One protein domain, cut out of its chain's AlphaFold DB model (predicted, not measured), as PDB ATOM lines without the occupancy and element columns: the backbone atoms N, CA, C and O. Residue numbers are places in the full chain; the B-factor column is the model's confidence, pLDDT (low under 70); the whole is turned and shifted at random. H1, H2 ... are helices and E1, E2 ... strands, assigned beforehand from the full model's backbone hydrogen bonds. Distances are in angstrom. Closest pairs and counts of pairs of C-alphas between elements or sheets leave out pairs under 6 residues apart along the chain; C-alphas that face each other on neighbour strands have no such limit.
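What this domain is: This is residues 155 to 232 of the 304 residues of an uncharacterized protein of Cuscuta campestris (UniProt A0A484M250). A slim two-stranded ribbon, E1 and E2, joins two ends of a loose, open structure: at one end H2 and H4 pack together, with little H1 beyond H2, and at the other short H3 sits in the turn between the strands. The long helix H5 runs from beside H4 past the ribbon to H3 and on beyond it. The printed part has 78 residues, in the order H1 H2 E1 H3 E2 H4 H5, mostly helix, with one antiparallel sheet, E1 - E2. It is only just loose, close to compact, with a radius of gyration of the C-alphas of 14.2 A and spans of 39 by 28 by 21 A.

Where its parts are: Find C-alpha 155 at (-29.964, 17.108, -29.749), where H1, residues 155 to 158, begins. Next come H2, residues 161 to 172, 16.4 A long, and E1, residues 179 to 183, 12.7 A. H3, residues 185 to 188, leads to E2, residues 194 to 198, 12.6 A. H4, residues 200 to 207, measures 10.5 A; H5, residues 214 to 230, runs 24.5 A to C-alpha 230 at (1.734, 16.199, -22.559).

How they stand to each other: Look first at H1 and H2, close but not clearly touching, with C-alphas 156 and 164 closest at 6.7 A. H2 touches H4 at a steep tilt of 39 degrees, opposite ways; C-alphas 167 and 207 are closest, 7.6 A apart. Between E1 and E2, N 181 and O 196 are within hydrogen-bond range at 2.8 A. H5 touches H4 with residues 215 to 216 alone, about perpendicular at 79 degrees, the closest C-alphas being 202 and 216, 7.2 A apart. With residues 221 to 226 alone H5 touches H3, C-alphas 187 and 225 closest at 6.0 A. H2 and H5 are apart. In H2, H4 and H5 every O i to N i+4 pair is within hydrogen-bond range; H1 and H3 are too short for such a pair.

The domain as a whole: The C-alphas farthest apart, Val 157 and Leu 191, stand 42.3 A from each other. The printed part has no cut and no long link. Mean pLDDT of the printed part is 83.6; look for low confidence at residue 174, under 70.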
ATOM      1  N   SER A 155     -31.399  16.852 -29.878       71.12
ATOM      2  CA  SER A 155     -29.964  17.108 -29.749       71.12
ATOM      3  C   SER A 155     -29.390  16.567 -28.438       71.12
ATOM      4  O   SER A 155     -28.318  15.965 -28.453       71.12
ATOM      5  N   TYR A 156     -30.115  16.697 -27.319       72.69
ATOM      6  CA  TYR A 156     -29.681  16.167 -26.020       72.69
ATOM      7  C   TYR A 156     -29.503  14.640 -26.029       72.69
ATOM      8  O   TYR A 156     -28.567  14.118 -25.419       72.69
ATOM      9  N   VAL A 157     -30.376  13.913 -26.738       72.50
ATOM     10  CA  VAL A 157     -30.279  12.448 -26.874       72.50
ATOM     11  C   VAL A 157     -29.025  12.043 -27.653       72.50
ATOM     12  O   VAL A 157     -28.371  11.077 -27.269       72.50
ATOM     13  N   ALA A 158     -28.646  12.810 -28.680       75.50
ATOM     14  CA  ALA A 158     -27.465  12.537 -29.498       75.50
ATOM     15  C   ALA A 158     -26.126  12.820 -28.783       75.50
ATOM     16  O   ALA A 158     -25.078  12.361 -29.234       75.50
ATOM     17  N   PHE A 159     -26.121  13.572 -27.681       77.31
ATOM     18  CA  PHE A 159     -24.890  13.922 -26.971       77.31
ATOM     19  C   PHE A 159     -24.254  12.764 -26.215       77.31
ATOM     20  O   PHE A 159     -24.938  11.920 -25.652       77.31
ATOM     21  N   GLY A 160     -22.923  12.783 -26.115       79.94
ATOM     22  CA  GLY A 160     -22.191  11.932 -25.178       79.94
ATOM     23  C   GLY A 160     -22.396  12.350 -23.708       79.94
ATOM     24  O   GLY A 160     -22.925  13.433 -23.436       79.94
ATOM     25  N   PRO A 161     -21.948  11.533 -22.735       77.19
ATOM     26  CA  PRO A 161     -22.156  11.790 -21.305       77.19
ATOM     27  C   PRO A 161     -21.646  13.156 -20.838       77.19
ATOM     28  O   PRO A 161     -22.398  13.893 -20.211       77.19
ATOM     29  N   ARG A 162     -20.422  13.540 -21.225       79.69
ATOM     30  CA  ARG A 162     -19.814  14.826 -20.833       79.69
ATOM     31  C   ARG A 162     -20.608  16.032 -21.339       79.69
ATOM     32  O   ARG A 162     -20.792  17.009 -20.625       79.69
ATOM     33  N   CYS A 163     -21.131  15.945 -22.559       82.06
ATOM     34  CA  CYS A 163     -21.990  16.974 -23.142       82.06
ATOM     35  C   CYS A 163     -23.338  17.067 -22.407       82.06
ATOM     36  O   CYS A 163     -23.844  18.162 -22.187       82.06
ATOM     37  N   ARG A 164     -23.903  15.938 -21.959       80.88
ATOM     38  CA  ARG A 164     -25.123  15.935 -21.137       80.88
ATOM     39  C   ARG A 164     -24.886  16.485 -19.733       80.88
ATOM     40  O   ARG A 164     -25.725  17.237 -19.245       80.88
ATOM     41  N   GLU A 165     -23.764  16.155 -19.100       81.62
ATOM     42  CA  GLU A 165     -23.350  16.745 -17.818       81.62
ATOM     43  C   GLU A 165     -23.208  18.261 -17.935       81.62
ATOM     44  O   GLU A 165     -23.752  18.994 -17.109       81.62
ATOM     45  N   LEU A 166     -22.566  18.729 -19.008       83.31
ATOM     46  CA  LEU A 166     -22.461  20.149 -19.316       83.31
ATOM     47  C   LEU A 166     -23.846  20.787 -19.503       83.31
ATOM     48  O   LEU A 166     -24.130  21.799 -18.870       83.31
ATOM     49  N   CYS A 167     -24.749  20.174 -20.278       83.38
ATOM     50  CA  CYS A 167     -26.135  20.645 -20.407       83.38
ATOM     51  C   CYS A 167     -26.841  20.742 -19.051       83.38
ATOM     52  O   CYS A 167     -27.499  21.740 -18.769       83.38
ATOM     53  N   GLN A 168     -26.711  19.726 -18.195       81.50
ATOM     54  CA  GLN A 168     -27.319  19.732 -16.864       81.50
ATOM     55  C   GLN A 168     -26.741  20.837 -15.981       81.50
ATOM     56  O   GLN A 168     -27.491  21.492 -15.258       81.50
ATOM     57  N   TRP A 169     -25.428  21.055 -16.035       82.06
ATOM     58  CA  TRP A 169     -24.764  22.131 -15.307       82.06
ATOM     59  C   TRP A 169     -25.251  23.511 -15.767       82.06
ATOM     60  O   TRP A 169     -25.634  24.331 -14.928       82.06
ATOM     61  N   LEU A 170     -25.342  23.728 -17.083       81.94
ATOM     62  CA  LEU A 170     -25.881  24.957 -17.677       81.94
ATOM     63  C   LEU A 170     -27.349  25.182 -17.280       81.94
ATOM     64  O   LEU A 170     -27.748  26.295 -16.966       81.94
ATOM     65  N   THR A 171     -28.141  24.111 -17.223       80.31
ATOM     66  CA  THR A 171     -29.578  24.157 -16.902       80.31
ATOM     67  C   THR A 171     -29.847  24.452 -15.420       80.31
ATOM     68  O   THR A 171     -30.827  25.106 -15.075       80.31
ATOM     69  N   ARG A 172     -28.991  23.958 -14.514       77.00
ATOM     70  CA  ARG A 172     -29.152  24.126 -13.057       77.00
ATOM     71  C   ARG A 172     -28.678  25.485 -12.545       77.00
ATOM     72  O   ARG A 172     -29.009  25.847 -11.417       77.00
ATOM     73  N   THR A 173     -27.901  26.218 -13.334       70.56
ATOM     74  CA  THR A 173     -27.233  27.438 -12.881       70.56
ATOM     75  C   THR A 173     -27.960  28.660 -13.434       70.56
ATOM     76  O   THR A 173     -27.825  29.000 -14.602       70.56
ATOM     77  N   SER A 174     -28.746  29.335 -12.592       60.88
ATOM     78  CA  SER A 174     -29.575  30.487 -12.989       60.88
ATOM     79  C   SER A 174     -28.779  31.755 -13.326       60.88
ATOM     80  O   SER A 174     -29.285  32.624 -14.029       60.88
ATOM     81  N   THR A 175     -27.540  31.868 -12.838       71.81
ATOM     82  CA  THR A 175     -26.600  32.953 -13.158       71.81
ATOM     83  C   THR A 175     -25.226  32.351 -13.413       71.81
ATOM     84  O   THR A 175     -24.445  32.136 -12.483       71.81
ATOM     85  N   LEU A 176     -24.945  32.011 -14.666       70.62
ATOM     86  CA  LEU A 176     -23.653  31.459 -15.048       70.62
ATOM     87  C   LEU A 176     -22.613  32.597 -15.095       70.62
ATOM     88  O   LEU A 176     -22.831  33.585 -15.801       70.62
ATOM     89  N   PRO A 177     -21.504  32.517 -14.340       78.94
ATOM     90  CA  PRO A 177     -20.450  33.516 -14.431       78.94
ATOM     91  C   PRO A 177     -19.688  33.362 -15.750       78.94
ATOM     92  O   PRO A 177     -19.555  32.262 -16.287       78.94
ATOM     93  N   THR A 178     -19.140  34.467 -16.253       85.38
ATOM     94  CA  THR A 178     -18.150  34.422 -17.334       85.38
ATOM     95  C   THR A 178     -16.955  33.580 -16.895       85.38
ATOM     96  O   THR A 178     -16.399  33.804 -15.822       85.38
ATOM     97  N   ILE A 179     -16.565  32.624 -17.732       85.25
ATOM     98  CA  ILE A 179     -15.440  31.729 -17.480       85.25
ATOM     99  C   ILE A 179     -14.176  32.405 -18.010       85.25
ATOM    100  O   ILE A 179     -14.084  32.697 -19.202       85.25
ATOM    101  N   GLY A 180     -13.220  32.680 -17.124       85.19
ATOM    102  CA  GLY A 180     -11.887  33.153 -17.494       85.19
ATOM    103  C   GLY A 180     -10.983  31.975 -17.844       85.19
ATOM    104  O   GLY A 180     -10.901  31.010 -17.083       85.19
ATOM    105  N   VAL A 181     -10.321  32.037 -18.997       85.50
ATOM    106  CA  VAL A 181      -9.348  31.038 -19.452       85.50
ATOM    107  C   VAL A 181      -8.028  31.741 -19.720       85.50
ATOM    108  O   VAL A 181      -7.962  32.656 -20.536       85.50
ATOM    109  N   ILE A 182      -6.969  31.304 -19.043       85.62
ATOM    110  CA  ILE A 182      -5.636  31.887 -19.195       85.62
ATOM    111  C   ILE A 182      -4.960  31.287 -20.433       85.62
ATOM    112  O   ILE A 182      -4.816  30.066 -20.569       85.62
ATOM    113  N   LEU A 183      -4.556  32.162 -21.349       85.00
ATOM    114  CA  LEU A 183      -3.821  31.833 -22.559       85.00
ATOM    115  C   LEU A 183      -2.353  32.190 -22.355       85.00
ATOM    116  O   LEU A 183      -1.978  33.362 -22.303       85.00
ATOM    117  N   ASN A 184      -1.519  31.158 -22.265       80.19
ATOM    118  CA  ASN A 184      -0.080  31.332 -22.121       80.19
ATOM    119  C   ASN A 184       0.535  31.706 -23.483       80.19
ATOM    120  O   ASN A 184       0.102  31.143 -24.499       80.19
ATOM    121  N   PRO A 185       1.578  32.557 -23.524       79.50
ATOM    122  CA  PRO A 185       2.260  32.957 -24.760       79.50
ATOM    123  C   PRO A 185       2.649  31.779 -25.660       79.50
ATOM    124  O   PRO A 185       2.403  31.797 -26.864       79.50
ATOM    125  N   GLU A 186       3.170  30.711 -25.054       76.56
ATOM    126  CA  GLU A 186       3.629  29.510 -25.760       76.56
ATOM    127  C   GLU A 186       2.502  28.774 -26.491       76.56
ATOM    128  O   GLU A 186       2.732  28.165 -27.529       76.56
ATOM    129  N   SER A 187       1.271  28.866 -25.983       74.88
ATOM    130  CA  SER A 187       0.160  28.040 -26.455       74.88
ATOM    131  C   SER A 187      -0.471  28.499 -27.764       74.88
ATOM    132  O   SER A 187      -0.952  27.680 -28.543       74.88
ATOM    133  N   MET A 188      -0.502  29.813 -27.983       76.50
ATOM    134  CA  MET A 188      -1.266  30.454 -29.061       76.50
ATOM    135  C   MET A 188      -0.493  31.607 -29.727       76.50
ATOM    136  O   MET A 188      -1.076  32.383 -30.489       76.50
ATOM    137  N   LEU A 189       0.815  31.709 -29.441       74.88
ATOM    138  CA  LEU A 189       1.739  32.736 -29.942       74.88
ATOM    139  C   LEU A 189       1.316  34.173 -29.594       74.88
ATOM    140  O   LEU A 189       1.488  35.094 -30.395       74.88
ATOM    141  N   TYR A 190       0.763  34.373 -28.397       76.19
ATOM    142  CA  TYR A 190       0.569  35.717 -27.850       76.19
ATOM    143  C   TYR A 190       1.903  36.305 -27.378       76.19
ATOM    144  O   TYR A 190       2.812  35.568 -27.001       76.19
ATOM    145  N   LEU A 191       2.018  37.636 -27.386       74.12
ATOM    146  CA  LEU A 191       3.192  38.329 -26.835       74.12
ATOM    147  C   LEU A 191       3.254  38.209 -25.308       74.12
ATOM    148  O   LEU A 191       4.336  38.091 -24.739       74.12
ATOM    149  N   GLU A 192       2.089  38.236 -24.662       82.00
ATOM    150  CA  GLU A 192       1.931  38.249 -23.211       82.00
ATOM    151  C   GLU A 192       0.798  37.306 -22.795       82.00
ATOM    152  O   GLU A 192      -0.062  36.934 -23.603       82.00
ATOM    153  N   GLU A 193       0.808  36.896 -21.528       85.19
ATOM    154  CA  GLU A 193      -0.284  36.119 -20.948       85.19
ATOM    155  C   GLU A 193      -1.594  36.904 -21.061       85.19
ATOM    156  O   GLU A 193      -1.663  38.083 -20.720       85.19
ATOM    157  N   THR A 194      -2.630  36.252 -21.582       85.31
ATOM    158  CA  THR A 194      -3.908  36.901 -21.886       85.31
ATOM    159  C   THR A 194      -5.053  36.114 -21.263       85.31
ATOM    160  O   THR A 194      -5.107  34.893 -21.380       85.31
ATOM    161  N   GLU A 195      -6.005  36.797 -20.625       87.88
ATOM    162  CA  GLU A 195      -7.231  36.169 -20.125       87.88
ATOM    163  C   GLU A 195      -8.342  36.243 -21.184       87.88
ATOM    164  O   GLU A 195      -8.857  37.315 -21.507       87.88
ATOM    165  N   LEU A 196      -8.753  35.085 -21.696       88.19
ATOM    166  CA  LEU A 196      -9.926  34.954 -22.548       88.19
ATOM    167  C   LEU A 196     -11.182  34.824 -21.689       88.19
ATOM    168  O   LEU A 196     -11.294  33.930 -20.852       88.19
ATOM    169  N   ARG A 197     -12.171  35.678 -21.947       87.94
ATOM    170  CA  ARG A 197     -13.442  35.685 -21.216       87.94
ATOM    171  C   ARG A 197     -14.530  35.004 -22.038       87.94
ATOM    172  O   ARG A 197     -15.088  35.596 -22.958       87.94
ATOM    173  N   MET A 198     -14.847  33.764 -21.686       88.12
ATOM    174  CA  MET A 198     -15.893  32.978 -22.329       88.12
ATOM    175  C   MET A 198     -17.233  33.191 -21.635       88.12
ATOM    176  O   MET A 198     -17.392  32.946 -20.436       88.12
ATOM    177  N   ARG A 199     -18.223  33.636 -22.406       88.19
ATOM    178  CA  ARG A 199     -19.579  33.795 -21.897       88.19
ATOM    179  C   ARG A 199     -20.316  32.453 -21.896       88.19
ATOM    180  O   ARG A 199     -20.137  31.672 -22.831       88.19
ATOM    181  N   PRO A 200     -21.174  32.191 -20.903       84.69
ATOM    182  CA  PRO A 200     -21.998  30.987 -20.882       84.69
ATOM    183  C   PRO A 200     -22.919  30.863 -22.097       84.69
ATOM    184  O   PRO A 200     -23.191  29.754 -22.547       84.69
ATOM    185  N   GLU A 201     -23.362  31.988 -22.665       86.94
ATOM    186  CA  GLU A 201     -24.169  32.020 -23.887       86.94
ATOM    187  C   GLU A 201     -23.434  31.369 -25.061       86.94
ATOM    188  O   GLU A 201     -24.031  30.551 -25.751       86.94
ATOM    189  N   ASN A 202     -22.128  31.620 -25.207       88.44
ATOM    190  CA  ASN A 202     -21.306  31.019 -26.261       88.44
ATOM    191  C   ASN A 202     -21.288  29.479 -26.141       88.44
ATOM    192  O   ASN A 202     -21.278  28.760 -27.139       88.44
ATOM    193  N   ILE A 203     -21.311  28.957 -24.906       87.69
ATOM    194  CA  ILE A 203     -21.391  27.513 -24.640       87.69
ATOM    195  C   ILE A 203     -22.792  27.005 -24.978       87.69
ATOM    196  O   ILE A 203     -22.927  25.971 -25.620       87.69
ATOM    197  N   CYS A 204     -23.842  27.722 -24.580       86.88
ATOM    198  CA  CYS A 204     -25.216  27.361 -24.913       86.88
ATOM    199  C   CYS A 204     -25.447  27.302 -26.433       86.88
ATOM    200  O   CYS A 204     -26.027  26.334 -26.911       86.88
ATOM    201  N   GLU A 205     -24.971  28.293 -27.186       87.94
ATOM    202  CA  GLU A 205     -25.031  28.347 -28.656       87.94
ATOM    203  C   GLU A 205     -24.280  27.162 -29.283       87.94
ATOM    204  O   GLU A 205     -24.843  26.423 -30.095       87.94
ATOM    205  N   PHE A 206     -23.056  26.886 -28.817       89.38
ATOM    206  CA  PHE A 206     -22.294  25.705 -29.236       89.38
ATOM    207  C   PHE A 206     -23.067  24.403 -28.980       89.38
ATOM    208  O   PHE A 206     -23.181  23.546 -29.859       89.38
ATOM    209  N   MET A 207     -23.661  24.272 -27.793       86.12
ATOM    210  CA  MET A 207     -24.466  23.110 -27.427       86.12
ATOM    211  C   MET A 207     -25.750  23.015 -28.261       86.12
ATOM    212  O   MET A 207     -26.209  21.914 -28.532       86.12
ATOM    213  N   ARG A 208     -26.313  24.119 -28.756       86.00
ATOM    214  CA  ARG A 208     -27.458  24.119 -29.687       86.00
ATOM    215  C   ARG A 208     -27.088  23.831 -31.138       86.00
ATOM    216  O   ARG A 208     -27.977  23.823 -31.987       86.00
ATOM    217  N   ARG A 209     -25.813  23.534 -31.423       83.44
ATOM    218  CA  ARG A 209     -25.283  23.354 -32.785       83.44
ATOM    219  C   ARG A 209     -25.423  24.625 -33.632       83.44
ATOM    220  O   ARG A 209     -25.579  24.538 -34.849       83.44
ATOM    221  N   GLU A 210     -25.392  25.790 -32.988       87.44
ATOM    222  CA  GLU A 210     -25.327  27.078 -33.674       87.44
ATOM    223  C   GLU A 210     -23.902  27.343 -34.198       87.44
ATOM    224  O   GLU A 210     -23.015  26.484 -34.116       87.44
ATOM    225  N   GLU A 211     -23.684  28.518 -34.792       85.12
ATOM    226  CA  GLU A 211     -22.357  28.924 -35.259       85.12
ATOM    227  C   GLU A 211     -21.368  28.919 -34.086       85.12
ATOM    228  O   GLU A 211     -21.621  29.503 -33.033       85.12
ATOM    229  N   VAL A 212     -20.238  28.229 -34.256       89.00
ATOM    230  CA  VAL A 212     -19.236  28.124 -33.193       89.00
ATOM    231  C   VAL A 212     -18.576  29.482 -33.003       89.00
ATOM    232  O   VAL A 212     -17.914  29.987 -33.910       89.00
ATOM    233  N   ASP A 213     -18.731  30.051 -31.813       89.19
ATOM    234  CA  ASP A 213     -18.075  31.300 -31.456       89.19
ATOM    235  C   ASP A 213     -16.547  31.135 -31.387       89.19
ATOM    236  O   ASP A 213     -16.011  30.095 -30.985       89.19
ATOM    237  N   GLN A 214     -15.833  32.202 -31.736       87.44
ATOM    238  CA  GLN A 214     -14.375  32.229 -31.739       87.44
ATOM    239  C   GLN A 214     -13.769  31.838 -30.384       87.44
ATOM    240  O   GLN A 214     -12.748  31.151 -30.345       87.44
ATOM    241  N   THR A 215     -14.395  32.226 -29.269       90.25
ATOM    242  CA  THR A 215     -13.892  31.892 -27.928       90.25
ATOM    243  C   THR A 215     -13.863  30.381 -27.691       90.25
ATOM    244  O   THR A 215     -12.912  29.877 -27.097       90.25
ATOM    245  N   ILE A 216     -14.849  29.636 -28.208       91.06
ATOM    246  CA  ILE A 216     -14.913  28.169 -28.104       91.06
ATOM    247  C   ILE A 216     -13.754  27.537 -28.882       91.06
ATOM    248  O   ILE A 216     -13.102  26.619 -28.384       91.06
ATOM    249  N   ILE A 217     -13.447  28.072 -30.067       90.50
ATOM    250  CA  ILE A 217     -12.324  27.615 -30.897       90.50
ATOM    251  C   ILE A 217     -10.992  27.873 -30.192       90.50
ATOM    252  O   ILE A 217     -10.158  26.973 -30.124       90.50
ATOM    253  N   ILE A 218     -10.790  29.072 -29.637       88.88
ATOM    254  CA  ILE A 218      -9.550  29.420 -28.928       88.88
ATOM    255  C   ILE A 218      -9.339  28.497 -27.721       88.88
ATOM    256  O   ILE A 218      -8.239  27.975 -27.545       88.88
ATOM    257  N   VAL A 219     -10.383  28.236 -26.924       90.19
ATOM    258  CA  VAL A 219     -10.292  27.300 -25.789       90.19
ATOM    259  C   VAL A 219      -9.974  25.885 -26.256       90.19
ATOM    260  O   VAL A 219      -9.117  25.229 -25.666       90.19
ATOM    261  N   PHE A 220     -10.606  25.411 -27.331       91.94
ATOM    262  CA  PHE A 220     -10.293  24.099 -27.888       91.94
ATOM    263  C   PHE A 220      -8.829  24.001 -28.342       91.94
ATOM    264  O   PHE A 220      -8.151  23.033 -28.004       91.94
ATOM    265  N   LEU A 221      -8.320  25.010 -29.055       90.44
ATOM    266  CA  LEU A 221      -6.922  25.055 -29.492       90.44
ATOM    267  C   LEU A 221      -5.957  25.096 -28.301       90.44
ATOM    268  O   LEU A 221      -4.955  24.385 -28.308       90.44
ATOM    269  N   ARG A 222      -6.284  25.850 -27.245       89.31
ATOM    270  CA  ARG A 222      -5.503  25.879 -26.001       89.31
ATOM    271  C   ARG A 222      -5.400  24.490 -25.363       89.31
ATOM    272  O   ARG A 222      -4.295  24.073 -25.022       89.31
ATOM    273  N   LEU A 223      -6.524  23.780 -25.240       90.44
ATOM    274  CA  LEU A 223      -6.572  22.421 -24.686       90.44
ATOM    275  C   LEU A 223      -5.843  21.409 -25.580       90.44
ATOM    276  O   LEU A 223      -5.163  20.515 -25.080       90.44
ATOM    277  N   LEU A 224      -5.950  21.561 -26.903       90.75
ATOM    278  CA  LEU A 224      -5.215  20.742 -27.862       90.75
ATOM    279  C   LEU A 224      -3.704  20.952 -27.725       90.75
ATOM    280  O   LEU A 224      -2.956  19.981 -27.764       90.75
ATOM    281  N   HIS A 225      -3.256  22.195 -27.536       89.06
ATOM    282  CA  HIS A 225      -1.852  22.497 -27.269       89.06
ATOM    283  C   HIS A 225      -1.347  21.800 -26.006       89.06
ATOM    284  O   HIS A 225      -0.309  21.147 -26.055       89.06
ATOM    285  N   ASP A 226      -2.081  21.897 -24.892       88.06
ATOM    286  CA  ASP A 226      -1.696  21.215 -23.650       88.06
ATOM    287  C   ASP A 226      -1.592  19.702 -23.857       88.06
ATOM    288  O   ASP A 226      -0.581  19.099 -23.504       88.06
ATOM    289  N   HIS A 227      -2.569  19.107 -24.545       90.25
ATOM    290  CA  HIS A 227      -2.530  17.689 -24.881       90.25
ATOM    291  C   HIS A 227      -1.321  17.320 -25.757       90.25
ATOM    292  O   HIS A 227      -0.670  16.305 -25.520       90.25
ATOM    293  N   MET A 228      -0.978  18.141 -26.756       89.75
ATOM    294  CA  MET A 228       0.213  17.928 -27.586       89.75
ATOM    295  C   MET A 228       1.496  17.974 -26.752       89.75
ATOM    296  O   MET A 228       2.356  17.108 -26.920       89.75
ATOM    297  N   MET A 229       1.609  18.923 -25.821       88.44
ATOM    298  CA  MET A 229       2.773  19.044 -24.941       88.44
ATOM    299  C   MET A 229       2.889  17.871 -23.967       88.44
ATOM    300  O   MET A 229       3.981  17.330 -23.799       88.44
ATOM    301  N   GLU A 230       1.776  17.408 -23.395       91.19
ATOM    302  CA  GLU A 230       1.734  16.199 -22.559       91.19
ATOM    303  C   GLU A 230       2.212  14.949 -23.313       91.19
ATOM    304  O   GLU A 230       2.836  14.068 -22.724       91.19
ATOM    305  N   GLN A 231       1.953  14.878 -24.621       91.69
ATOM    306  CA  GLN A 231       2.417  13.796 -25.497       91.69
ATOM    307  C   GLN A 231       3.819  14.044 -26.091       91.69
ATOM    308  O   GLN A 231       4.295  13.246 -26.899       91.69
ATOM    309  N   GLY A 232       4.499  15.134 -25.717       89.56
ATOM    310  CA  GLY A 232       5.843  15.471 -26.200       89.56
ATOM    311  C   GLY A 232       5.901  15.977 -27.648       89.56
ATOM    312  O   GLY A 232       6.963  15.956 -28.271       89.56
TER     313      GLY A 232